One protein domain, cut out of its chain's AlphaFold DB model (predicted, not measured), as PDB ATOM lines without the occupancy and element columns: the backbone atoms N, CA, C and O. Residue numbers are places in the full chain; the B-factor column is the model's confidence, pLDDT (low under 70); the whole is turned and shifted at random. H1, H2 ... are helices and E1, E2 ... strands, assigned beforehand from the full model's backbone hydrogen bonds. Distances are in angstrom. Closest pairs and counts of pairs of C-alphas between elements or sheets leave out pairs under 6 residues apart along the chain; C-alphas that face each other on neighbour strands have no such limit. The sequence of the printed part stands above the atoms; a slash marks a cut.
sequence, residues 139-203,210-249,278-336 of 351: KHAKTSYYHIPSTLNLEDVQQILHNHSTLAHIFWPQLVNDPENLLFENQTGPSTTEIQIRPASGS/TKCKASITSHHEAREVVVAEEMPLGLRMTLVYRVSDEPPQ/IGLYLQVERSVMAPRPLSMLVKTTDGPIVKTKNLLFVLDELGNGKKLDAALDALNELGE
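Overview. This is residues 139 to 203, 210 to 249 and 278 to 336 of the 351 residues of the protein "Similar to An17g00590" of Aspergillus kawachii (UniProt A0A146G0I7). A twisted sheet of seven strands makes a wall, with H1, H2 and H5 over one face and no named helix over the other. H6 packs on H5 and H2 on their side away from the sheet, short H3 is beside H2 and H6, and short H4 follows the end of E7. The 164 printed residues hold six named helices and seven named strands, in the order E1 H1 H2 H3 E2 E3 E4 E5 E6 E7 H4 H5 H6; the class is mixed, helices and strands. The antiparallel sheet runs E1 E7 E6 E5 E4 E3 E2. The whole is compact and rounded, with a radius of gyration of the C-alphas of 16.2 A and spans of 45 by 39 by 39 A.

Along the chain. E1, residues 144 to 147, begins at C-alpha 144 (-39.824, 4.792, -5.313). H1 is residues 154 to 162, 12.1 A; H2 164 to 171, 10.1 A; H3 173 to 176. E2 is residues 182 to 188, 18.9 A; E3 192 to 199, 23.1 A; E4 214 to 219, 16.7 A; E5 224 to 231, 22.4 A; E6 235 to 244, 29.0 A; E7 281 to 291, 33.0 A. H4 is residues 292 to 295, H5 306 to 319, 19.7 A, and H6 324 to 334, 15.4 A, ending at C-alpha 334 (-28.976, 25.253, -0.422).

Arrangement. E1 and E2 are edge strands. N 144 and O 284 join E1 and E7 within hydrogen-bond range at 3.0 A, and N 238 and O 287 join E7 and E6 at 2.8 A. E4, E5 and E6 form a meander, each strand the antiparallel neighbour of the one before; N 227 and O 239 are 2.8 A apart, N 217 and O 226 2.8 A. N 195 and O 216 of E3 and E4 are 2.9 A apart; in the hairpin E2 and E3, N 185 and O 196 are 2.9 A apart. H1, H2 and H5 lie on the same face, making two layers, a sheet and helices, at heights over the sheet of 8.8, 9.5 and 10.2 A. H5 lies over E1 and E7, along the strands at 12 degrees to E7 on the local plane. H2 and H5 touch, closest at C-alphas 171 and 307, 4.8 A. H5 and H6 touch at a steep tilt of 45 degrees, opposite ways, closest at C-alphas 314 and 327, 5.6 A. H3 and H6 only just touch, with 3 pairs of C-alphas within 8 A, closest at C-alphas 173 and 332, 6.3 A. H4 is only just not on the sheet, with 4 pairs of C-alphas within 10 A. In H1, H2, H5 and H6 every O i to N i+4 pair is within hydrogen-bond range; H3 and H4 are too short for one.

Size, cuts and confidence. C-alphas 202 and 278, the farthest apart, are 50.9 A apart. Residues 204 to 209 and 250 to 277 are not printed, with C-alpha gaps of 10.6 A and 13.6 A. Of the links printed whole, none is long. Mean pLDDT of the printed part is 75.9; 47 residues are under 70, among them 174 to 185 and 296 to 304.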
ATOM      1  N   LYS A 139     -27.948  -5.895  -4.158       77.38
ATOM      2  CA  LYS A 139     -29.183  -5.656  -3.411       77.38
ATOM      3  C   LYS A 139     -29.955  -4.533  -4.070       77.38
ATOM      4  O   LYS A 139     -29.374  -3.492  -4.352       77.38
ATOM      5  N   HIS A 140     -31.249  -4.734  -4.261       78.88
ATOM      6  CA  HIS A 140     -32.155  -3.718  -4.782       78.88
ATOM      7  C   HIS A 140     -32.955  -3.122  -3.621       78.88
ATOM      8  O   HIS A 140     -33.395  -3.855  -2.735       78.88
ATOM      9  N   ALA A 141     -33.102  -1.799  -3.602       76.06
ATOM     10  CA  ALA A 141     -34.045  -1.131  -2.713       76.06
ATOM     11  C   ALA A 141     -35.448  -1.149  -3.338       76.06
ATOM     12  O   ALA A 141     -35.595  -1.405  -4.534       76.06
ATOM     13  N   LYS A 142     -36.474  -0.828  -2.542       75.00
ATOM     14  CA  LYS A 142     -37.830  -0.639  -3.064       75.00
ATOM     15  C   LYS A 142     -37.832   0.503  -4.089       75.00
ATOM     16  O   LYS A 142     -37.301   1.585  -3.810       75.00
ATOM     17  N   THR A 143     -38.431   0.248  -5.251       80.25
ATOM     18  CA  THR A 143     -38.694   1.268  -6.268       80.25
ATOM     19  C   THR A 143     -39.554   2.369  -5.663       80.25
ATOM     20  O   THR A 143     -40.574   2.095  -5.031       80.25
ATOM     21  N   SER A 144     -39.115   3.614  -5.815       78.56
ATOM     22  CA  SER A 144     -39.824   4.792  -5.313       78.56
ATOM     23  C   SER A 144     -40.377   5.609  -6.467       78.56
ATOM     24  O   SER A 144     -39.681   5.782  -7.465       78.56
ATOM     25  N   TYR A 145     -41.587   6.130  -6.297       82.38
ATOM     26  CA  TYR A 145     -42.265   6.983  -7.265       82.38
ATOM     27  C   TYR A 145     -42.425   8.374  -6.663       82.38
ATOM     28  O   TYR A 145     -42.863   8.507  -5.519       82.38
ATOM     29  N   TYR A 146     -42.056   9.398  -7.424       82.38
ATOM     30  CA  TYR A 146     -42.196  10.794  -7.026       82.38
ATOM     31  C   TYR A 146     -43.037  11.533  -8.054       82.38
ATOM     32  O   TYR A 146     -42.881  11.321  -9.256       82.38
ATOM     33  N   HIS A 147     -43.932  12.391  -7.580       82.19
ATOM     34  CA  HIS A 147     -44.791  13.180  -8.452       82.19
ATOM     35  C   HIS A 147     -43.996  14.325  -9.095       82.19
ATOM     36  O   HIS A 147     -43.299  15.063  -8.397       82.19
ATOM     37  N   ILE A 148     -44.113  14.487 -10.413       83.75
ATOM     38  CA  ILE A 148     -43.543  15.616 -11.155       83.75
ATOM     39  C   ILE A 148     -44.628  16.701 -11.278       83.75
ATOM     40  O   ILE A 148     -45.786  16.365 -11.540       83.75
ATOM     41  N   PRO A 149     -44.302  17.994 -11.095       79.31
ATOM     42  CA  PRO A 149     -45.265  19.079 -11.268       79.31
ATOM     43  C   PRO A 149     -45.996  18.998 -12.613       79.31
ATOM     44  O   PRO A 149     -45.372  18.861 -13.661       79.31
ATOM     45  N   SER A 150     -47.322  19.144 -12.592       77.12
ATOM     46  CA  SER A 150     -48.171  19.053 -13.792       77.12
ATOM     47  C   SER A 150     -47.956  20.189 -14.796       77.12
ATOM     48  O   SER A 150     -48.521  20.165 -15.886       77.12
ATOM     49  N   THR A 151     -47.197  21.215 -14.414       78.94
ATOM     50  CA  THR A 151     -46.775  22.319 -15.280       78.94
ATOM     51  C   THR A 151     -45.628  21.930 -16.210       78.94
ATOM     52  O   THR A 151     -45.434  22.605 -17.219       78.94
ATOM     53  N   LEU A 152     -44.889  20.858 -15.900       80.44
ATOM     54  CA  LEU A 152     -43.823  20.334 -16.748       80.44
ATOM     55  C   LEU A 152     -44.357  19.285 -17.713       80.44
ATOM     56  O   LEU A 152     -45.084  18.371 -17.320       80.44
ATOM     57  N   ASN A 153     -43.943  19.386 -18.976       84.50
ATOM     58  CA  ASN A 153     -44.228  18.356 -19.959       84.50
ATOM     59  C   ASN A 153     -43.152  17.272 -19.928       84.50
ATOM     60  O   ASN A 153     -42.021  17.481 -19.491       84.50
ATOM     61  N   LEU A 154     -43.498  16.112 -20.481       83.81
ATOM     62  CA  LEU A 154     -42.577  14.991 -20.628       83.81
ATOM     63  C   LEU A 154     -41.300  15.385 -21.389       83.81
ATOM     64  O   LEU A 154     -40.214  14.962 -21.003       83.81
ATOM     65  N   GLU A 155     -41.437  16.200 -22.438       85.06
ATOM     66  CA  GLU A 155     -40.309  16.676 -23.248       85.06
ATOM     67  C   GLU A 155     -39.339  17.525 -22.420       85.06
ATOM     68  O   GLU A 155     -38.132  17.301 -22.469       85.06
ATOM     69  N   ASP A 156     -39.862  18.430 -21.587       85.38
ATOM     70  CA  ASP A 156     -39.048  19.309 -20.742       85.38
ATOM     71  C   ASP A 156     -38.224  18.483 -19.738       85.38
ATOM     72  O   ASP A 156     -37.023  18.695 -19.556       85.38
ATOM     73  N   VAL A 157     -38.853  17.472 -19.127       85.50
ATOM     74  CA  VAL A 157     -38.183  16.549 -18.198       85.50
ATOM     75  C   VAL A 157     -37.142  15.696 -18.928       85.50
ATOM     76  O   VAL A 157     -36.026  15.525 -18.432       85.50
ATOM     77  N   GLN A 158     -37.466  15.175 -20.113       85.62
ATOM     78  CA  GLN A 158     -36.532  14.382 -20.915       85.62
ATOM     79  C   GLN A 158     -35.337  15.205 -21.379       85.62
ATOM     80  O   GLN A 158     -34.212  14.710 -21.338       85.62
ATOM     81  N   GLN A 159     -35.538  16.467 -21.748       86.12
ATOM     82  CA  GLN A 159     -34.457  17.357 -22.146       86.12
ATOM     83  C   GLN A 159     -33.442  17.552 -21.009       86.12
ATOM     84  O   GLN A 159     -32.234  17.533 -21.255       86.12
ATOM     85  N   ILE A 160     -33.907  17.662 -19.761       86.56
ATOM     86  CA  ILE A 160     -33.036  17.736 -18.575       86.56
ATOM     87  C   ILE A 160     -32.313  16.407 -18.356       86.56
ATOM     88  O   ILE A 160     -31.101  16.390 -18.154       86.56
ATOM     89  N   LEU A 161     -33.035  15.289 -18.440       86.06
ATOM     90  CA  LEU A 161     -32.476  13.946 -18.273       86.06
ATOM     91  C   LEU A 161     -31.469  13.563 -19.377       86.06
ATOM     92  O   LEU A 161     -30.567  12.757 -19.149       86.06
ATOM     93  N   HIS A 162     -31.573  14.160 -20.563       84.81
ATOM     94  CA  HIS A 162     -30.613  13.981 -21.653       84.81
ATOM     95  C   HIS A 162     -29.442  14.963 -21.601       84.81
ATOM     96  O   HIS A 162     -28.407  14.705 -22.219       84.81
ATOM     97  N   ASN A 163     -29.549  16.056 -20.844       85.00
ATOM     98  CA  ASN A 163     -28.445  16.984 -20.649       85.00
ATOM     99  C   ASN A 163     -27.556  16.529 -19.488       85.00
ATOM    100  O   ASN A 163     -27.770  16.860 -18.322       85.00
ATOM    101  N   HIS A 164     -26.515  15.771 -19.816       82.44
ATOM    102  CA  HIS A 164     -25.627  15.202 -18.804       82.44
ATOM    103  C   HIS A 164     -24.789  16.238 -18.063       82.44
ATOM    104  O   HIS A 164     -24.433  15.992 -16.915       82.44
ATOM    105  N   SER A 165     -24.509  17.393 -18.671       81.69
ATOM    106  CA  SER A 165     -23.851  18.501 -17.975       81.69
ATOM    107  C   SER A 165     -24.756  19.028 -16.863       81.69
ATOM    108  O   SER A 165     -24.331  19.140 -15.716       81.69
ATOM    109  N   THR A 166     -26.036  19.260 -17.172       84.88
ATOM    110  CA  THR A 166     -27.042  19.650 -16.175       84.88
ATOM    111  C   THR A 166     -27.199  18.582 -15.096       84.88
ATOM    112  O   THR A 166     -27.177  18.905 -13.913       84.88
ATOM    113  N   LEU A 167     -27.285  17.300 -15.464       85.75
ATOM    114  CA  LEU A 167     -27.365  16.216 -14.482       85.75
ATOM    115  C   LEU A 167     -26.126  16.125 -13.589       85.75
ATOM    116  O   LEU A 167     -26.261  15.852 -12.397       85.75
ATOM    117  N   ALA A 168     -24.932  16.368 -14.130       82.38
ATOM    118  CA  ALA A 168     -23.712  16.406 -13.337       82.38
ATOM    119  C   ALA A 168     -23.764  17.534 -12.293       82.38
ATOM    120  O   ALA A 168     -23.463  17.278 -11.128       82.38
ATOM    121  N   HIS A 169     -24.236  18.729 -12.671       82.12
ATOM    122  CA  HIS A 169     -24.470  19.836 -11.733       82.12
ATOM    123  C   HIS A 169     -25.509  19.491 -10.655       82.12
ATOM    124  O   HIS A 169     -25.309  19.813  -9.489       82.12
ATOM    125  N   ILE A 170     -26.593  18.795 -11.008       84.94
ATOM    126  CA  ILE A 170     -27.642  18.403 -10.051       84.94
ATOM    127  C   ILE A 170     -27.130  17.345  -9.061       84.94
ATOM    128  O   ILE A 170     -27.410  17.403  -7.860       84.94
ATOM    129  N   PHE A 171     -26.402  16.340  -9.555       82.94
ATOM    130  CA  PHE A 171     -25.967  15.195  -8.753       82.94
ATOM    131  C   PHE A 171     -24.688  15.444  -7.958       82.94
ATOM    132  O   PHE A 171     -24.509  14.808  -6.916       82.94
ATOM    133  N   TRP A 172     -23.819  16.335  -8.429       79.62
ATOM    134  CA  TRP A 172     -22.555  16.680  -7.782       79.62
ATOM    135  C   TRP A 172     -22.276  18.194  -7.855       79.62
ATOM    136  O   TRP A 172     -21.258  18.594  -8.422       79.62
ATOM    137  N   PRO A 173     -23.125  19.047  -7.251       70.56
ATOM    138  CA  PRO A 173     -22.997  20.507  -7.347       70.56
ATOM    139  C   PRO A 173     -21.617  21.015  -6.899       70.56
ATOM    140  O   PRO A 173     -20.983  21.804  -7.593       70.56
ATOM    141  N   GLN A 174     -21.085  20.465  -5.804       64.50
ATOM    142  CA  GLN A 174     -19.768  20.831  -5.266       64.50
ATOM    143  C   GLN A 174     -18.595  20.428  -6.176       64.50
ATOM    144  O   GLN A 174     -17.562  21.087  -6.178       64.50
ATOM    145  N   LEU A 175     -18.743  19.348  -6.949       61.34
ATOM    146  CA  LEU A 175     -17.664  18.776  -7.759       61.34
ATOM    147  C   LEU A 175     -17.504  19.512  -9.096       61.34
ATOM    148  O   LEU A 175     -16.417  19.528  -9.661       61.34
ATOM    149  N   VAL A 176     -18.577  20.131  -9.604       58.34
ATOM    150  CA  VAL A 176     -18.525  20.917 -10.847       58.34
ATOM    151  C   VAL A 176     -17.945  22.318 -10.619       58.34
ATOM    152  O   VAL A 176     -17.350  22.890 -11.531       58.34
ATOM    153  N   ASN A 177     -18.039  22.842  -9.395       58.34
ATOM    154  CA  ASN A 177     -17.440  24.128  -9.028       58.34
ATOM    155  C   ASN A 177     -15.904  24.066  -8.897       58.34
ATOM    156  O   ASN A 177     -15.259  25.111  -8.882       58.34
ATOM    157  N   ASP A 178     -15.319  22.862  -8.861       58.22
ATOM    158  CA  ASP A 178     -13.869  22.629  -8.854       58.22
ATOM    159  C   ASP A 178     -13.427  21.803 -10.089       58.22
ATOM    160  O   ASP A 178     -13.127  20.604  -9.998       58.22
ATOM    161  N   PRO A 179     -13.428  22.420 -11.288       55.62
ATOM    162  CA  PRO A 179     -13.235  21.731 -12.564       55.62
ATOM    163  C   PRO A 179     -11.823  21.160 -12.755       55.62
ATOM    164  O   PRO A 179     -11.621  20.334 -13.645       55.62
ATOM    165  N   GLU A 180     -10.843  21.556 -11.935       54.00
ATOM    166  CA  GLU A 180      -9.470  21.040 -12.023       54.00
ATOM    167  C   GLU A 180      -9.355  19.572 -11.577       54.00
ATOM    168  O   GLU A 180      -8.365  18.901 -11.878       54.00
ATOM    169  N   ASN A 181     -10.385  19.041 -10.911       53.59
ATOM    170  CA  ASN A 181     -10.375  17.698 -10.346       53.59
ATOM    171  C   ASN A 181     -11.139  16.644 -11.164       53.59
ATOM    172  O   ASN A 181     -11.079  15.470 -10.790       53.59
ATOM    173  N   LEU A 182     -11.796  16.999 -12.280       60.84
ATOM    174  CA  LEU A 182     -12.616  16.059 -13.057       60.84
ATOM    175  C   LEU A 182     -12.249  15.968 -14.537       60.84
ATOM    176  O   LEU A 182     -12.156  16.958 -15.256       60.84
ATOM    177  N   LEU A 183     -12.150  14.731 -15.018       63.19
ATOM    178  CA  LEU A 183     -12.128  14.413 -16.439       63.19
ATOM    179  C   LEU A 183     -13.504  13.891 -16.851       63.19
ATOM    180  O   LEU A 183     -13.937  12.846 -16.360       63.19
ATOM    181  N   PHE A 184     -14.148  14.614 -17.767       68.62
ATOM    182  CA  PHE A 184     -15.355  14.170 -18.455       68.62
ATOM    183  C   PHE A 184     -14.953  13.429 -19.730       68.62
ATOM    184  O   PHE A 184     -14.398  14.019 -20.659       68.62
ATOM    185  N   GLU A 185     -15.204  12.124 -19.770       69.69
ATOM    186  CA  GLU A 185     -15.047  11.322 -20.981       69.69
ATOM    187  C   GLU A 185     -16.429  11.015 -21.550       69.69
ATOM    188  O   GLU A 185     -17.200  10.265 -20.949       69.69
ATOM    189  N   ASN A 186     -16.729  11.605 -22.705       72.56
ATOM    190  CA  ASN A 186     -18.027  11.472 -23.352       72.56
ATOM    191  C   ASN A 186     -17.948  10.406 -24.444       72.56
ATOM    192  O   ASN A 186     -17.102  10.480 -25.338       72.56
ATOM    193  N   GLN A 187     -18.861   9.443 -24.397       69.62
ATOM    194  CA  GLN A 187     -19.047   8.437 -25.431       69.62
ATOM    195  C   GLN A 187     -20.502   8.483 -25.900       69.62
ATOM    196  O   GLN A 187     -21.431   8.185 -25.152       69.62
ATOM    197  N   THR A 188     -20.705   8.873 -27.157       69.94
ATOM    198  CA  THR A 188     -22.033   8.936 -27.781       69.94
ATOM    199  C   THR A 188     -22.190   7.755 -28.728       69.94
ATOM    200  O   THR A 188     -21.543   7.693 -29.773       69.94
ATOM    201  N   GLY A 189     -23.042   6.808 -28.349       65.81
ATOM    202  CA  GLY A 189     -23.526   5.737 -29.208       65.81
ATOM    203  C   GLY A 189     -24.812   6.130 -29.953       65.81
ATOM    204  O   GLY A 189     -25.383   7.190 -29.708       65.81
ATOM    205  N   PRO A 190     -25.306   5.268 -30.858       61.50
ATOM    206  CA  PRO A 190     -26.505   5.545 -31.653       61.50
ATOM    207  C   PRO A 190     -27.805   5.602 -30.831       61.50
ATOM    208  O   PRO A 190     -28.745   6.270 -31.243       61.50
ATOM    209  N   SER A 191     -27.864   4.924 -29.681       59.72
ATOM    210  CA  SER A 191     -29.053   4.847 -28.810       59.72
ATOM    211  C   SER A 191     -28.783   5.249 -27.357       59.72
ATOM    212  O   SER A 191     -29.706   5.333 -26.542       59.72
ATOM    213  N   THR A 192     -27.516   5.491 -27.018       72.88
ATOM    214  CA  THR A 192     -27.066   5.771 -25.656       72.88
ATOM    215  C   THR A 192     -26.003   6.846 -25.658       72.88
ATOM    216  O   THR A 192     -25.127   6.880 -26.517       72.88
ATOM    217  N   THR A 193     -26.071   7.719 -24.671       74.00
ATOM    218  CA  THR A 193     -25.015   8.680 -24.368       74.00
ATOM    219  C   THR A 193     -24.463   8.313 -22.998       74.00
ATOM    220  O   THR A 193     -25.239   8.101 -22.066       74.00
ATOM    221  N   GLU A 194     -23.144   8.200 -22.870       79.62
ATOM    222  CA  GLU A 194     -22.455   7.931 -21.609       79.62
ATOM    223  C   GLU A 194     -21.429   9.029 -21.331       79.62
ATOM    224  O   GLU A 194     -20.635   9.391 -22.199       79.62
ATOM    225  N   ILE A 195     -21.417   9.523 -20.097       78.56
ATOM    226  CA  ILE A 195     -20.358  10.382 -19.576       78.56
ATOM    227  C   ILE A 195     -19.728   9.695 -18.380       78.56
ATOM    228  O   ILE A 195     -20.418   9.366 -17.414       78.56
ATOM    229  N   GLN A 196     -18.412   9.508 -18.428       76.69
ATOM    230  CA  GLN A 196     -17.627   9.076 -17.279       76.69
ATOM    231  C   GLN A 196     -16.979  10.278 -16.609       76.69
ATOM    232  O   GLN A 196     -16.318  11.087 -17.254       76.69
ATOM    233  N   ILE A 197     -17.140  10.335 -15.296       74.94
ATOM    234  CA  ILE A 197     -16.556  11.328 -14.410       74.94
ATOM    235  C   ILE A 197     -15.440  10.615 -13.648       74.94
ATOM    236  O   ILE A 197     -15.695   9.692 -12.863       74.94
ATOM    237  N   ARG A 198     -14.188  10.995 -13.920       67.25
ATOM    238  CA  ARG A 198     -13.016  10.471 -13.206       67.25
ATOM    239  C   ARG A 198     -12.300  11.573 -12.431       67.25
ATOM    240  O   ARG A 198     -12.200  12.681 -12.953       67.25
ATOM    241  N   PRO A 199     -11.715  11.249 -11.264       60.72
ATOM    242  CA  PRO A 199     -10.757  12.133 -10.620       60.72
ATOM    243  C   PRO A 199      -9.565  12.383 -11.552       60.72
ATOM    244  O   PRO A 199      -9.067  11.442 -12.181       60.72
ATOM    245  N   ALA A 200      -9.084  13.621 -11.631       57.66
ATOM    246  CA  ALA A 200      -7.866  13.947 -12.359       57.66
ATOM    247  C   ALA A 200      -6.665  13.199 -11.743       57.66
ATOM    248  O   ALA A 200      -6.382  13.315 -10.547       57.66
ATOM    249  N   SER A 201      -5.953  12.409 -12.557       48.81
ATOM    250  CA  SER A 201      -4.705  11.730 -12.169       48.81
ATOM    251  C   SER A 201      -3.619  12.767 -11.871       48.81
ATOM    252  O   SER A 201      -2.835  13.121 -12.746       48.81
ATOM    253  N   GLY A 202      -3.580  13.285 -10.647       48.38
ATOM    254  CA  GLY A 202      -2.582  14.275 -10.246       48.38
ATOM    255  C   GLY A 202      -2.809  14.900  -8.875       48.38
ATOM    256  O   GLY A 202      -1.837  15.333  -8.257       48.38
ATOM    257  N   SER A 203      -4.039  14.906  -8.351       41.97
ATOM    258  CA  SER A 203      -4.268  15.360  -6.982       41.97
ATOM    259  C   SER A 203      -3.753  14.302  -6.002       41.97
ATOM    260  O   SER A 203      -4.153  13.134  -6.014       41.97
ATOM    261  N   THR A 210     -12.817  12.747  -3.301       44.28
ATOM    262  CA  THR A 210     -13.491  11.461  -3.499       44.28
ATOM    263  C   THR A 210     -12.935  10.830  -4.772       44.28
ATOM    264  O   THR A 210     -13.212  11.297  -5.874       44.28
ATOM    265  N   LYS A 211     -12.165   9.742  -4.637       53.84
ATOM    266  CA  LYS A 211     -11.727   8.876  -5.749       53.84
ATOM    267  C   LYS A 211     -12.907   8.099  -6.362       53.84
ATOM    268  O   LYS A 211     -12.761   6.942  -6.745       53.84
ATOM    269  N   CYS A 212     -14.095   8.692  -6.371       56.03
ATOM    270  CA  CYS A 212     -15.315   8.083  -6.855       56.03
ATOM    271  C   CYS A 212     -15.335   8.221  -8.370       56.03
ATOM    272  O   CYS A 212     -15.381   9.321  -8.917       56.03
ATOM    273  N   LYS A 213     -15.255   7.078  -9.049       73.81
ATOM    274  CA  LYS A 213     -15.525   7.002 -10.479       73.81
ATOM    275  C   LYS A 213     -17.036   6.955 -10.644       73.81
ATOM    276  O   LYS A 213     -17.674   6.035 -10.138       73.81
ATOM    277  N   ALA A 214     -17.603   7.917 -11.353       81.62
ATOM    278  CA  ALA A 214     -19.029   7.940 -11.635       81.62
ATOM    279  C   ALA A 214     -19.298   7.904 -13.139       81.62
ATOM    280  O   ALA A 214     -18.444   8.272 -13.944       81.62
ATOM    281  N   SER A 215     -20.479   7.441 -13.524       82.00
ATOM    282  CA  SER A 215     -20.952   7.504 -14.899       82.00
ATOM    283  C   SER A 215     -22.437   7.837 -14.954       82.00
ATOM    284  O   SER A 215     -23.219   7.354 -14.133       82.00
ATOM    285  N   ILE A 216     -22.822   8.643 -15.938       84.50
ATOM    286  CA  ILE A 216     -24.215   8.883 -16.316       84.50
ATOM    287  C   ILE A 216     -24.413   8.256 -17.692       84.50
ATOM    288  O   ILE A 216     -23.645   8.537 -18.607       84.50
ATOM    289  N   THR A 217     -25.437   7.428 -17.844       83.06
ATOM    290  CA  THR A 217     -25.819   6.814 -19.114       83.06
ATOM    291  C   THR A 217     -27.283   7.128 -19.376       83.06
ATOM    292  O   THR A 217     -28.138   6.713 -18.599       83.06
ATOM    293  N   SER A 218     -27.597   7.851 -20.450       82.88
ATOM    294  CA  SER A 218     -28.990   8.067 -20.853       82.88
ATOM    295  C   SER A 218     -29.361   7.195 -22.045       82.88
ATOM    296  O   SER A 218     -28.621   7.113 -23.027       82.88
ATOM    297  N   HIS A 219     -30.507   6.534 -21.935       80.19
ATOM    298  CA  HIS A 219     -31.103   5.678 -22.948       80.19
ATOM    299  C   HIS A 219     -32.301   6.413 -23.552       80.19
ATOM    300  O   HIS A 219     -33.362   6.505 -22.931       80.19
ATOM    301  N   HIS A 220     -32.132   6.938 -24.767       70.88
ATOM    302  CA  HIS A 220     -33.137   7.787 -25.419       70.88
ATOM    303  C   HIS A 220     -34.447   7.038 -25.703       70.88
ATOM    304  O   HIS A 220     -35.530   7.565 -25.474       70.88
ATOM    305  N   GLU A 221     -34.361   5.776 -26.126       70.94
ATOM    306  CA  GLU A 221     -35.539   4.958 -26.448       70.94
ATOM    307  C   GLU A 221     -36.309   4.498 -25.200       70.94
ATOM    308  O   GLU A 221     -37.530   4.360 -25.237       70.94
ATOM    309  N   ALA A 222     -35.604   4.286 -24.085       69.62
ATOM    310  CA  ALA A 222     -36.175   3.763 -22.844       69.62
ATOM    311  C   ALA A 222     -36.613   4.859 -21.854       69.62
ATOM    312  O   ALA A 222     -37.114   4.527 -20.780       69.62
ATOM    313  N   ARG A 223     -36.429   6.149 -22.195       79.56
ATOM    314  CA  ARG A 223     -36.710   7.306 -21.316       79.56
ATOM    315  C   ARG A 223     -36.062   7.150 -19.935       79.56
ATOM    316  O   ARG A 223     -36.663   7.440 -18.898       79.56
ATOM    317  N   GLU A 224     -34.842   6.627 -19.944       85.44
ATOM    318  CA  GLU A 224     -34.156   6.129 -18.760       85.44
ATOM    319  C   GLU A 224     -32.781   6.778 -18.627       85.44
ATOM    320  O   GLU A 224     -32.032   6.891 -19.599       85.44
ATOM    321  N   VAL A 225     -32.431   7.163 -17.404       86.75
ATOM    322  CA  VAL A 225     -31.089   7.618 -17.044       86.75
ATOM    323  C   VAL A 225     -30.544   6.734 -15.940       86.75
ATOM    324  O   VAL A 225     -31.098   6.660 -14.844       86.75
ATOM    325  N   VAL A 226     -29.418   6.096 -16.222       86.12
ATOM    326  CA  VAL A 226     -28.680   5.262 -15.284       86.12
ATOM    327  C   VAL A 226     -27.491   6.053 -14.762       86.12
ATOM    328  O   VAL A 226     -26.634   6.490 -15.523       86.12
ATOM    329  N   VAL A 227     -27.413   6.221 -13.450       85.62
ATOM    330  CA  VAL A 227     -26.275   6.842 -12.772       85.62
ATOM    331  C   VAL A 227     -25.581   5.769 -11.953       85.62
ATOM    332  O   VAL A 227     -26.173   5.211 -11.031       85.62
ATOM    333  N   ALA A 228     -24.328   5.472 -12.276       85.12
ATOM    334  CA  ALA A 228     -23.522   4.514 -11.536       85.12
ATOM    335  C   ALA A 228     -22.363   5.220 -10.834       85.12
ATOM    336  O   ALA A 228     -21.715   6.088 -11.410       85.12
ATOM    337  N   GLU A 229     -22.078   4.826  -9.600       83.56
ATOM    338  CA  GLU A 229     -20.972   5.369  -8.820       83.56
ATOM    339  C   GLU A 229     -20.196   4.254  -8.134       83.56
ATOM    340  O   GLU A 229     -20.757   3.402  -7.440       83.56
ATOM    341  N   GLU A 230     -18.889   4.261  -8.357       79.94
ATOM    342  CA  GLU A 230     -17.936   3.410  -7.675       79.94
ATOM    343  C   GLU A 230     -17.562   4.048  -6.341       79.94
ATOM    344  O   GLU A 230     -17.092   5.184  -6.251       79.94
ATOM    345  N   MET A 231     -17.801   3.280  -5.293       74.06
ATOM    346  CA  MET A 231     -17.604   3.647  -3.908       74.06
ATOM    347  C   MET A 231     -16.402   2.862  -3.360       74.06
ATOM    348  O   MET A 231     -16.015   1.827  -3.920       74.06
ATOM    349  N   PRO A 232     -15.799   3.304  -2.244       65.56
ATOM    350  CA  PRO A 232     -14.709   2.573  -1.608       65.56
ATOM    351  C   PRO A 232     -15.060   1.105  -1.332       65.56
ATOM    352  O   PRO A 232     -16.227   0.734  -1.201       65.56
ATOM    353  N   LEU A 233     -14.028   0.267  -1.184       68.75
ATOM    354  CA  LEU A 233     -14.161  -1.166  -0.879       68.75
ATOM    355  C   LEU A 233     -14.831  -1.993  -1.998       68.75
ATOM    356  O   LEU A 233     -15.379  -3.065  -1.734       68.75
ATOM    357  N   GLY A 234     -14.782  -1.510  -3.245       71.81
ATOM    358  CA  GLY A 234     -15.360  -2.196  -4.408       71.81
ATOM    359  C   GLY A 234     -16.889  -2.198  -4.415       71.81
ATOM    360  O   GLY A 234     -17.507  -3.042  -5.064       71.81
ATOM    361  N   LEU A 235     -17.509  -1.296  -3.652       76.19
ATOM    362  CA  LEU A 235     -18.947  -1.081  -3.680       76.19
ATOM    363  C   LEU A 235     -19.309  -0.303  -4.948       76.19
ATOM    364  O   LEU A 235     -18.604   0.620  -5.341       76.19
ATOM    365  N   ARG A 236     -20.433  -0.636  -5.577       83.31
ATOM    366  CA  ARG A 236     -20.964   0.124  -6.711       83.31
ATOM    367  C   ARG A 236     -22.441   0.395  -6.495       83.31
ATOM    368  O   ARG A 236     -23.228  -0.537  -6.351       83.31
ATOM    369  N   MET A 237     -22.807   1.666  -6.463       83.88
ATOM    370  CA  MET A 237     -24.194   2.107  -6.409       83.88
ATOM    371  C   MET A 237     -24.689   2.370  -7.829       83.88
ATOM    372  O   MET A 237     -23.978   2.973  -8.627       83.88
ATOM    373  N   THR A 238     -25.916   1.956  -8.125       86.06
ATOM    374  CA  THR A 238     -26.597   2.252  -9.384       86.06
ATOM    375  C   THR A 238     -27.983   2.808  -9.087       86.06
ATOM    376  O   THR A 238     -28.779   2.188  -8.376       86.06
ATOM    377  N   LEU A 239     -28.263   3.975  -9.650       87.56
ATOM    378  CA  LEU A 239     -29.551   4.650  -9.663       87.56
ATOM    379  C   LEU A 239     -30.113   4.600 -11.072       87.56
ATOM    380  O   LEU A 239     -29.401   4.892 -12.028       87.56
ATOM    381  N   VAL A 240     -31.387   4.278 -11.185       87.44
ATOM    382  CA  VAL A 240     -32.108   4.273 -12.449       87.44
ATOM    383  C   VAL A 240     -33.282   5.223 -12.311       87.44
ATOM    384  O   VAL A 240     -34.161   4.996 -11.482       87.44
ATOM    385  N   TYR A 241     -33.278   6.287 -13.106       87.44
ATOM    386  CA  TYR A 241     -34.361   7.254 -13.215       87.44
ATOM    387  C   TYR A 241     -35.159   6.957 -14.479       87.44
ATOM    388  O   TYR A 241     -34.594   6.929 -15.570       87.44
ATOM    389  N   ARG A 242     -36.466   6.746 -14.339       87.81
ATOM    390  CA  ARG A 242     -37.401   6.536 -15.448       87.81
ATOM    391  C   ARG A 242     -38.579   7.480 -15.296       87.81
ATOM    392  O   ARG A 242     -39.073   7.671 -14.187       87.81
ATOM    393  N   VAL A 243     -39.025   8.061 -16.403       86.50
ATOM    394  CA  VAL A 243     -40.224   8.910 -16.415       86.50
ATOM    395  C   VAL A 243     -41.399   8.086 -16.920       86.50
ATOM    396  O   VAL A 243     -41.332   7.531 -18.018       86.50
ATOM    397  N   SER A 244     -42.456   7.996 -16.118       80.81
ATOM    398  CA  SER A 244     -43.671   7.252 -16.443       80.81
ATOM    399  C   SER A 244     -44.901   8.157 -16.431       80.81
ATOM    400  O   SER A 244     -45.087   8.965 -15.523       80.81
ATOM    401  N   ASP A 245     -45.764   7.968 -17.429       75.25
ATOM    402  CA  ASP A 245     -47.069   8.639 -17.538       75.25
ATOM    403  C   ASP A 245     -48.167   7.864 -16.774       75.25
ATOM    404  O   ASP A 245     -49.295   8.330 -16.614       75.25
ATOM    405  N   GLU A 246     -47.842   6.647 -16.326       64.25
ATOM    406  CA  GLU A 246     -48.750   5.744 -15.627       64.25
ATOM    407  C   GLU A 246     -48.521   5.828 -14.108       64.25
ATOM    408  O   GLU A 246     -47.363   5.830 -13.668       64.25
ATOM    409  N   PRO A 247     -49.592   5.894 -13.292       61.88
ATOM    410  CA  PRO A 247     -49.458   5.800 -11.846       61.88
ATOM    411  C   PRO A 247     -48.888   4.428 -11.449       61.88
ATOM    412  O   PRO A 247     -49.087   3.442 -12.164       61.88
ATOM    413  N   PRO A 248     -48.196   4.327 -10.302       62.28
ATOM    414  CA  PRO A 248     -47.640   3.062  -9.838       62.28
ATOM    415  C   PRO A 248     -48.738   1.995  -9.722       62.28
ATOM    416  O   PRO A 248     -49.672   2.121  -8.929       62.28
ATOM    417  N   GLN A 249     -48.626   0.923 -10.512       48.97
ATOM    418  CA  GLN A 249     -49.512  -0.236 -10.410       48.97
ATOM    419  C   GLN A 249     -49.267  -0.919  -9.053       48.97
ATOM    420  O   GLN A 249     -48.277  -1.626  -8.876       48.97
ATOM    421  N   ILE A 278     -53.989  11.907 -13.343       59.34
ATOM    422  CA  ILE A 278     -53.239  12.197 -14.570       59.34
ATOM    423  C   ILE A 278     -52.044  13.068 -14.167       59.34
ATOM    424  O   ILE A 278     -52.230  14.217 -13.772       59.34
ATOM    425  N   GLY A 279     -50.836  12.514 -14.222       71.50
ATOM    426  CA  GLY A 279     -49.611  13.203 -13.830       71.50
ATOM    427  C   GLY A 279     -48.377  12.423 -14.265       71.50
ATOM    428  O   GLY A 279     -48.447  11.215 -14.474       71.50
ATOM    429  N   LEU A 280     -47.260  13.128 -14.433       82.81
ATOM    430  CA  LEU A 280     -45.966  12.512 -14.707       82.81
ATOM    431  C   LEU A 280     -45.341  12.046 -13.390       82.81
ATOM    432  O   LEU A 280     -45.375  12.762 -12.386       82.81
ATOM    433  N   TYR A 281     -44.731  10.866 -13.402       84.25
ATOM    434  CA  TYR A 281     -44.049  10.304 -12.244       84.25
ATOM    435  C   TYR A 281     -42.587  10.011 -12.568       84.25
ATOM    436  O   TYR A 281     -42.245   9.511 -13.642       84.25
ATOM    437  N   LEU A 282     -41.715  10.298 -11.604       85.50
ATOM    438  CA  LEU A 282     -40.321   9.890 -11.622       85.50
ATOM    439  C   LEU A 282     -40.180   8.581 -10.841       85.50
ATOM    440  O   LEU A 282     -40.233   8.568  -9.608       85.50
ATOM    441  N   GLN A 283     -39.987   7.481 -11.560       86.50
ATOM    442  CA  GLN A 283     -39.642   6.181 -11.003       86.50
ATOM    443  C   GLN A 283     -38.135   6.128 -10.743       86.50
ATOM    444  O   GLN A 283     -37.320   6.370 -11.635       86.50
ATOM    445  N   VAL A 284     -37.760   5.784  -9.514       84.94
ATOM    446  CA  VAL A 284     -36.366   5.675  -9.087       84.94
ATOM    447  C   VAL A 284     -36.110   4.280  -8.541       84.94
ATOM    448  O   VAL A 284     -36.616   3.910  -7.477       84.94
ATOM    449  N   GLU A 285     -35.279   3.521  -9.248       86.00
ATOM    450  CA  GLU A 285     -34.770   2.232  -8.787       86.00
ATOM    451  C   GLU A 285     -33.343   2.390  -8.283       86.00
ATOM    452  O   GLU A 285     -32.530   3.135  -8.832       86.00
ATOM    453  N   ARG A 286     -33.033   1.695  -7.192       82.56
ATOM    454  CA  ARG A 286     -31.735   1.791  -6.528       82.56
ATOM    455  C   ARG A 286     -31.187   0.405  -6.307       82.56
ATOM    456  O   ARG A 286     -31.891  -0.472  -5.807       82.56
ATOM    457  N   SER A 287     -29.918   0.219  -6.629       81.88
ATOM    458  CA  SER A 287     -29.223  -1.024  -6.346       81.88
ATOM    459  C   SER A 287     -27.796  -0.779  -5.884       81.88
ATOM    460  O   SER A 287     -27.123   0.140  -6.336       81.88
ATOM    461  N   VAL A 288     -27.343  -1.615  -4.953       82.94
ATOM    462  CA  VAL A 288     -25.967  -1.627  -4.462       82.94
ATOM    463  C   VAL A 288     -25.368  -2.982  -4.772       82.94
ATOM    464  O   VAL A 288     -25.835  -4.007  -4.275       82.94
ATOM    465  N   MET A 289     -24.311  -2.978  -5.566       81.62
ATOM    466  CA  MET A 289     -23.442  -4.120  -5.773       81.62
ATOM    467  C   MET A 289     -22.301  -4.058  -4.761       81.62
ATOM    468  O   MET A 289     -21.627  -3.041  -4.623       81.62
ATOM    469  N   ALA A 290     -22.096  -5.151  -4.034       80.19
ATOM    470  CA  ALA A 290     -21.056  -5.262  -3.026       80.19
ATOM    471  C   ALA A 290     -20.326  -6.600  -3.146       80.19
ATOM    472  O   ALA A 290     -20.967  -7.604  -3.475       80.19
ATOM    473  N   PRO A 291     -19.025  -6.672  -2.820       80.69
ATOM    474  CA  PRO A 291     -18.355  -7.950  -2.629       80.69
ATOM    475  C   PRO A 291     -19.122  -8.796  -1.606       80.69
ATOM    476  O   PRO A 291     -19.582  -8.279  -0.586       80.69
ATOM    477  N   ARG A 292     -19.262 -10.104  -1.845       75.69
ATOM    478  CA  ARG A 292     -20.047 -11.008  -0.981       75.69
ATOM    479  C   ARG A 292     -19.711 -10.922   0.518       75.69
ATOM    480  O   ARG A 292     -20.656 -10.937   1.303       75.69
ATOM    481  N   PRO A 293     -18.443 -10.775   0.954       74.19
ATOM    482  CA  PRO A 293     -18.138 -10.591   2.376       74.19
ATOM    483  C   PRO A 293     -18.777  -9.331   2.978       74.19
ATOM    484  O   PRO A 293     -19.186  -9.329   4.136       74.19
ATOM    485  N   LEU A 294     -18.891  -8.262   2.185       68.00
ATOM    486  CA  LEU A 294     -19.442  -6.975   2.608       68.00
ATOM    487  C   LEU A 294     -20.957  -6.889   2.406       68.00
ATOM    488  O   LEU A 294     -21.619  -6.107   3.087       68.00
ATOM    489  N   SER A 295     -21.541  -7.704   1.524       72.75
ATOM    490  CA  SER A 295     -22.970  -7.627   1.204       72.75
ATOM    491  C   SER A 295     -23.868  -7.873   2.420       72.75
ATOM    492  O   SER A 295     -24.940  -7.277   2.521       72.75
ATOM    493  N   MET A 296     -23.436  -8.679   3.395       69.31
ATOM    494  CA  MET A 296     -24.177  -8.887   4.649       69.31
ATOM    495  C   MET A 296     -24.251  -7.622   5.521       69.31
ATOM    496  O   MET A 296     -25.188  -7.472   6.306       69.31
ATOM    497  N   LEU A 297     -23.292  -6.707   5.364       66.81
ATOM    498  CA  LEU A 297     -23.192  -5.458   6.121       66.81
ATOM    499  C   LEU A 297     -23.958  -4.311   5.451       66.81
ATOM    500  O   LEU A 297     -24.353  -3.367   6.133       66.81
ATOM    501  N   VAL A 298     -24.213  -4.410   4.142       68.12
ATOM    502  CA  VAL A 298     -24.949  -3.404   3.367       68.12
ATOM    503  C   VAL A 298     -26.446  -3.484   3.664       68.12
ATOM    504  O   VAL A 298     -27.094  -4.504   3.397       68.12
ATOM    505  N   LYS A 299     -27.011  -2.383   4.164       69.81
ATOM    506  CA  LYS A 299     -28.458  -2.151   4.226       69.81
ATOM    507  C   LYS A 299     -28.827  -0.974   3.330       69.81
ATOM    508  O   LYS A 299     -28.220   0.092   3.423       69.81
ATOM    509  N   THR A 300     -29.840  -1.173   2.502       64.25
ATOM    510  CA  THR A 300     -30.502  -0.107   1.751       64.25
ATOM    511  C   THR A 300     -31.491   0.587   2.680       64.25
ATOM    512  O   THR A 300     -32.303  -0.081   3.316       64.25
ATOM    513  N   THR A 301     -31.408   1.908   2.811       61.50
ATOM    514  CA  THR A 301     -32.433   2.687   3.515       61.50
ATOM    515  C   THR A 301     -33.529   3.114   2.561       61.50
ATOM    516  O   THR A 301     -33.253   3.499   1.421       61.50
ATOM    517  N   ASP A 302     -34.750   3.153   3.073       57.62
ATOM    518  CA  ASP A 302     -35.879   3.726   2.357       57.62
ATOM    519  C   ASP A 302     -35.842   5.266   2.392       57.62
ATOM    520  O   ASP A 302     -35.260   5.881   3.289       57.62
ATOM    521  N   GLY A 303     -36.440   5.894   1.376       57.00
ATOM    522  CA  GLY A 303     -36.489   7.354   1.205       57.00
ATOM    523  C   GLY A 303     -35.477   7.930   0.200       57.00
ATOM    524  O   GLY A 303     -34.539   7.233  -0.193       57.00
ATOM    525  N   PRO A 304     -35.671   9.190  -0.237       60.78
ATOM    526  CA  PRO A 304     -34.879   9.813  -1.295       60.78
ATOM    527  C   PRO A 304     -33.437  10.063  -0.848       60.78
ATOM    528  O   PRO A 304     -33.180  10.541   0.261       60.78
ATOM    529  N   ILE A 305     -32.489   9.741  -1.729       75.50
ATOM    530  CA  ILE A 305     -31.081  10.114  -1.556       75.50
ATOM    531  C   ILE A 305     -30.881  11.577  -1.961       75.50
ATOM    532  O   ILE A 305     -31.684  12.107  -2.727       75.50
ATOM    533  N   VAL A 306     -29.797  12.212  -1.505       78.88
ATOM    534  CA  VAL A 306     -29.499  13.633  -1.781       78.88
ATOM    535  C   VAL A 306     -29.620  13.962  -3.274       78.88
ATOM    536  O   VAL A 306     -30.342  14.873  -3.642       78.88
ATOM    537  N   LYS A 307     -29.053  13.130  -4.155       82.81
ATOM    538  CA  LYS A 307     -29.144  13.309  -5.617       82.81
ATOM    539  C   LYS A 307     -30.571  13.331  -6.159       82.81
ATOM    540  O   LYS A 307     -30.890  14.117  -7.043       82.81
ATOM    541  N   THR A 308     -31.430  12.459  -5.636       83.12
ATOM    542  CA  THR A 308     -32.843  12.418  -6.017       83.12
ATOM    543  C   THR A 308     -33.577  13.637  -5.469       83.12
ATOM    544  O   THR A 308     -34.401  14.197  -6.180       83.12
ATOM    545  N   LYS A 309     -33.247  14.095  -4.251       83.62
ATOM    546  CA  LYS A 309     -33.801  15.339  -3.695       83.62
ATOM    547  C   LYS A 309     -33.437  16.546  -4.559       83.62
ATOM    548  O   LYS A 309     -34.323  17.309  -4.910       83.62
ATOM    549  N   ASN A 310     -32.170  16.666  -4.953       87.19
ATOM    550  CA  ASN A 310     -31.688  17.749  -5.808       87.19
ATOM    551  C   ASN A 310     -32.424  17.772  -7.153       87.19
ATOM    552  O   ASN A 310     -32.853  18.827  -7.609       87.19
ATOM    553  N   LEU A 311     -32.614  16.600  -7.770       87.06
ATOM    554  CA  LEU A 311     -33.354  16.493  -9.025       87.06
ATOM    555  C   LEU A 311     -34.821  16.909  -8.860       87.06
ATOM    556  O   LEU A 311     -35.326  17.676  -9.671       87.06
ATOM    557  N   LEU A 312     -35.494  16.439  -7.807       86.44
ATOM    558  CA  LEU A 312     -36.882  16.813  -7.528       86.44
ATOM    559  C   LEU A 312     -37.027  18.307  -7.227       86.44
ATOM    560  O   LEU A 312     -37.975  18.916  -7.703       86.44
ATOM    561  N   PHE A 313     -36.079  18.894  -6.497       86.25
ATOM    562  CA  PHE A 313     -36.041  20.329  -6.223       86.25
ATOM    563  C   PHE A 313     -35.955  21.143  -7.516       86.25
ATOM    564  O   PHE A 313     -36.767  22.034  -7.740       86.25
ATOM    565  N   VAL A 314     -35.026  20.791  -8.412       86.81
ATOM    566  CA  VAL A 314     -34.888  21.481  -9.701       86.81
ATOM    567  C   VAL A 314     -36.163  21.336 -10.534       86.81
ATOM    568  O   VAL A 314     -36.646  22.327 -11.075       86.81
ATOM    569  N   LEU A 315     -36.760  20.143 -10.597       87.38
ATOM    570  CA  LEU A 315     -38.028  19.940 -11.306       87.38
ATOM    571  C   LEU A 315     -39.181  20.758 -10.697       87.38
ATOM    572  O   LEU A 315     -39.974  21.325 -11.443       87.38
ATOM    573  N   ASP A 316     -39.270  20.866  -9.372       86.81
ATOM    574  CA  ASP A 316     -40.275  21.702  -8.698       86.81
ATOM    575  C   ASP A 316     -40.092  23.186  -9.044       86.81
ATOM    576  O   ASP A 316     -41.048  23.874  -9.399       86.81
ATOM    577  N   GLU A 317     -38.850  23.669  -9.046       86.38
ATOM    578  CA  GLU A 317     -38.536  25.059  -9.373       86.38
ATOM    579  C   GLU A 317     -38.829  25.417 -10.833       86.38
ATOM    580  O   GLU A 317     -39.386  26.485 -11.112       86.38
ATOM    581  N   LEU A 318     -38.534  24.516 -11.773       85.19
ATOM    582  CA  LEU A 318     -38.955  24.696 -13.162       85.19
ATOM    583  C   LEU A 318     -40.480  24.639 -13.291       85.19
ATOM    584  O   LEU A 318     -41.060  25.424 -14.041       85.19
ATOM    585  N   GLY A 319     -41.138  23.760 -12.533       82.75
ATOM    586  CA  GLY A 319     -42.594  23.687 -12.470       82.75
ATOM    587  C   GLY A 319     -43.239  24.981 -11.957       82.75
ATOM    588  O   GLY A 319     -44.320  25.350 -12.420       82.75
ATOM    589  N   ASN A 320     -42.547  25.711 -11.080       85.25
ATOM    590  CA  ASN A 320     -42.926  27.043 -10.600       85.25
ATOM    591  C   ASN A 320     -42.615  28.172 -11.606       85.25
ATOM    592  O   ASN A 320     -42.889  29.341 -11.332       85.25
ATOM    593  N   GLY A 321     -42.051  27.844 -12.772       81.94
ATOM    594  CA  GLY A 321     -41.719  28.791 -13.835       81.94
ATOM    595  C   GLY A 321     -40.346  29.453 -13.697       81.94
ATOM    596  O   GLY A 321     -40.069  30.417 -14.419       81.94
ATOM    597  N   LYS A 322     -39.471  28.977 -12.797       86.12
ATOM    598  CA  LYS A 322     -38.082  29.456 -12.742       86.12
ATOM    599  C   LYS A 322     -37.281  28.908 -13.923       86.12
ATOM    600  O   LYS A 322     -37.546  27.833 -14.454       86.12
ATOM    601  N   LYS A 323     -36.269  29.671 -14.345       88.75
ATOM    602  CA  LYS A 323     -35.311  29.218 -15.363       88.75
ATOM    603  C   LYS A 323     -34.372  28.169 -14.771       88.75
ATOM    604  O   LYS A 323     -34.051  28.245 -13.589       88.75
ATOM    605  N   LEU A 324     -33.883  27.261 -15.618       86.81
ATOM    606  CA  LEU A 324     -32.954  26.199 -15.223       86.81
ATOM    607  C   LEU A 324     -31.716  26.742 -14.497       86.81
ATOM    608  O   LEU A 324     -31.391  26.240 -13.429       86.81
ATOM    609  N   ASP A 325     -31.091  27.800 -15.017       86.19
ATOM    610  CA  ASP A 325     -29.895  28.393 -14.400       86.19
ATOM    611  C   ASP A 325     -30.181  28.898 -12.976       86.19
ATOM    612  O   ASP A 325     -29.464  28.566 -12.042       86.19
ATOM    613  N   ALA A 326     -31.311  29.589 -12.780       87.31
ATOM    614  CA  ALA A 326     -31.719  30.084 -11.463       87.31
ATOM    615  C   ALA A 326     -32.063  28.951 -10.478       87.31
ATOM    616  O   ALA A 326     -31.867  29.098  -9.273       87.31
ATOM    617  N   ALA A 327     -32.589  27.825 -10.973       86.38
ATOM    618  CA  ALA A 327     -32.844  26.643 -10.152       86.38
ATOM    619  C   ALA A 327     -31.539  25.942  -9.737       86.38
ATOM    620  O   ALA A 327     -31.440  25.451  -8.613       86.38
ATOM    621  N   LEU A 328     -30.534  25.914 -10.621       85.38
ATOM    622  CA  LEU A 328     -29.199  25.395 -10.312       85.38
ATOM    623  C   LEU A 328     -28.448  26.303  -9.327       85.38
ATOM    624  O   LEU A 328     -27.810  25.790  -8.410       85.38
ATOM    625  N   ASP A 329     -28.571  27.624  -9.463       84.88
ATOM    626  CA  ASP A 329     -28.002  28.587  -8.514       84.88
ATOM    627  C   ASP A 329     -28.619  28.411  -7.117       84.88
ATOM    628  O   ASP A 329     -27.894  28.257  -6.136       84.88
ATOM    629  N   ALA A 330     -29.951  28.309  -7.032       84.50
ATOM    630  CA  ALA A 330     -30.648  28.052  -5.770       84.50
ATOM    631  C   ALA A 330     -30.244  26.710  -5.131       84.50
ATOM    632  O   ALA A 330     -30.147  26.602  -3.910       84.50
ATOM    633  N   LEU A 331     -29.981  25.683  -5.948       83.56
ATOM    634  CA  LEU A 331     -29.490  24.394  -5.461       83.56
ATOM    635  C   LEU A 331     -28.083  24.511  -4.849       83.56
ATOM    636  O   LEU A 331     -27.801  23.853  -3.848       83.56
ATOM    637  N   ASN A 332     -27.211  25.332  -5.440       79.81
ATOM    638  CA  ASN A 332     -25.874  25.584  -4.905       79.81
ATOM    639  C   ASN A 332     -25.932  26.339  -3.569       79.81
ATOM    640  O   ASN A 332     -25.223  25.957  -2.644       79.81
ATOM    641  N   GLU A 333     -26.811  27.339  -3.446       77.69
ATOM    642  CA  GLU A 333     -27.026  28.078  -2.192       77.69
ATOM    643  C   GLU A 333     -27.553  27.169  -1.068       77.69
ATOM    644  O   GLU A 333     -27.121  27.275   0.079       77.69
ATOM    645  N   LEU A 334     -28.432  26.211  -1.393       68.50
ATOM    646  CA  LEU A 334     -28.976  25.253  -0.422       68.50
ATOM    647  C   LEU A 334     -27.900  24.315   0.158       68.50
ATOM    648  O   LEU A 334     -28.030  23.831   1.280       68.50
ATOM    649  N   GLY A 335     -26.841  24.044  -0.610       55.41
ATOM    650  CA  GLY A 335     -25.714  23.214  -0.189       55.41
ATOM    651  C   GLY A 335     -24.784  23.877   0.833       55.41
ATOM    652  O   GLY A 335     -23.918  23.189   1.368       55.41
ATOM    653  N   GLU A 336     -24.945  25.178   1.101       51.59
ATOM    654  CA  GLU A 336     -24.156  25.926   2.091       51.59
ATOM    655  C   GLU A 336     -24.859  26.047   3.461       51.59
ATOM    656  O   GLU A 336     -24.218  26.412   4.449       51.59
TER     657      GLU A 336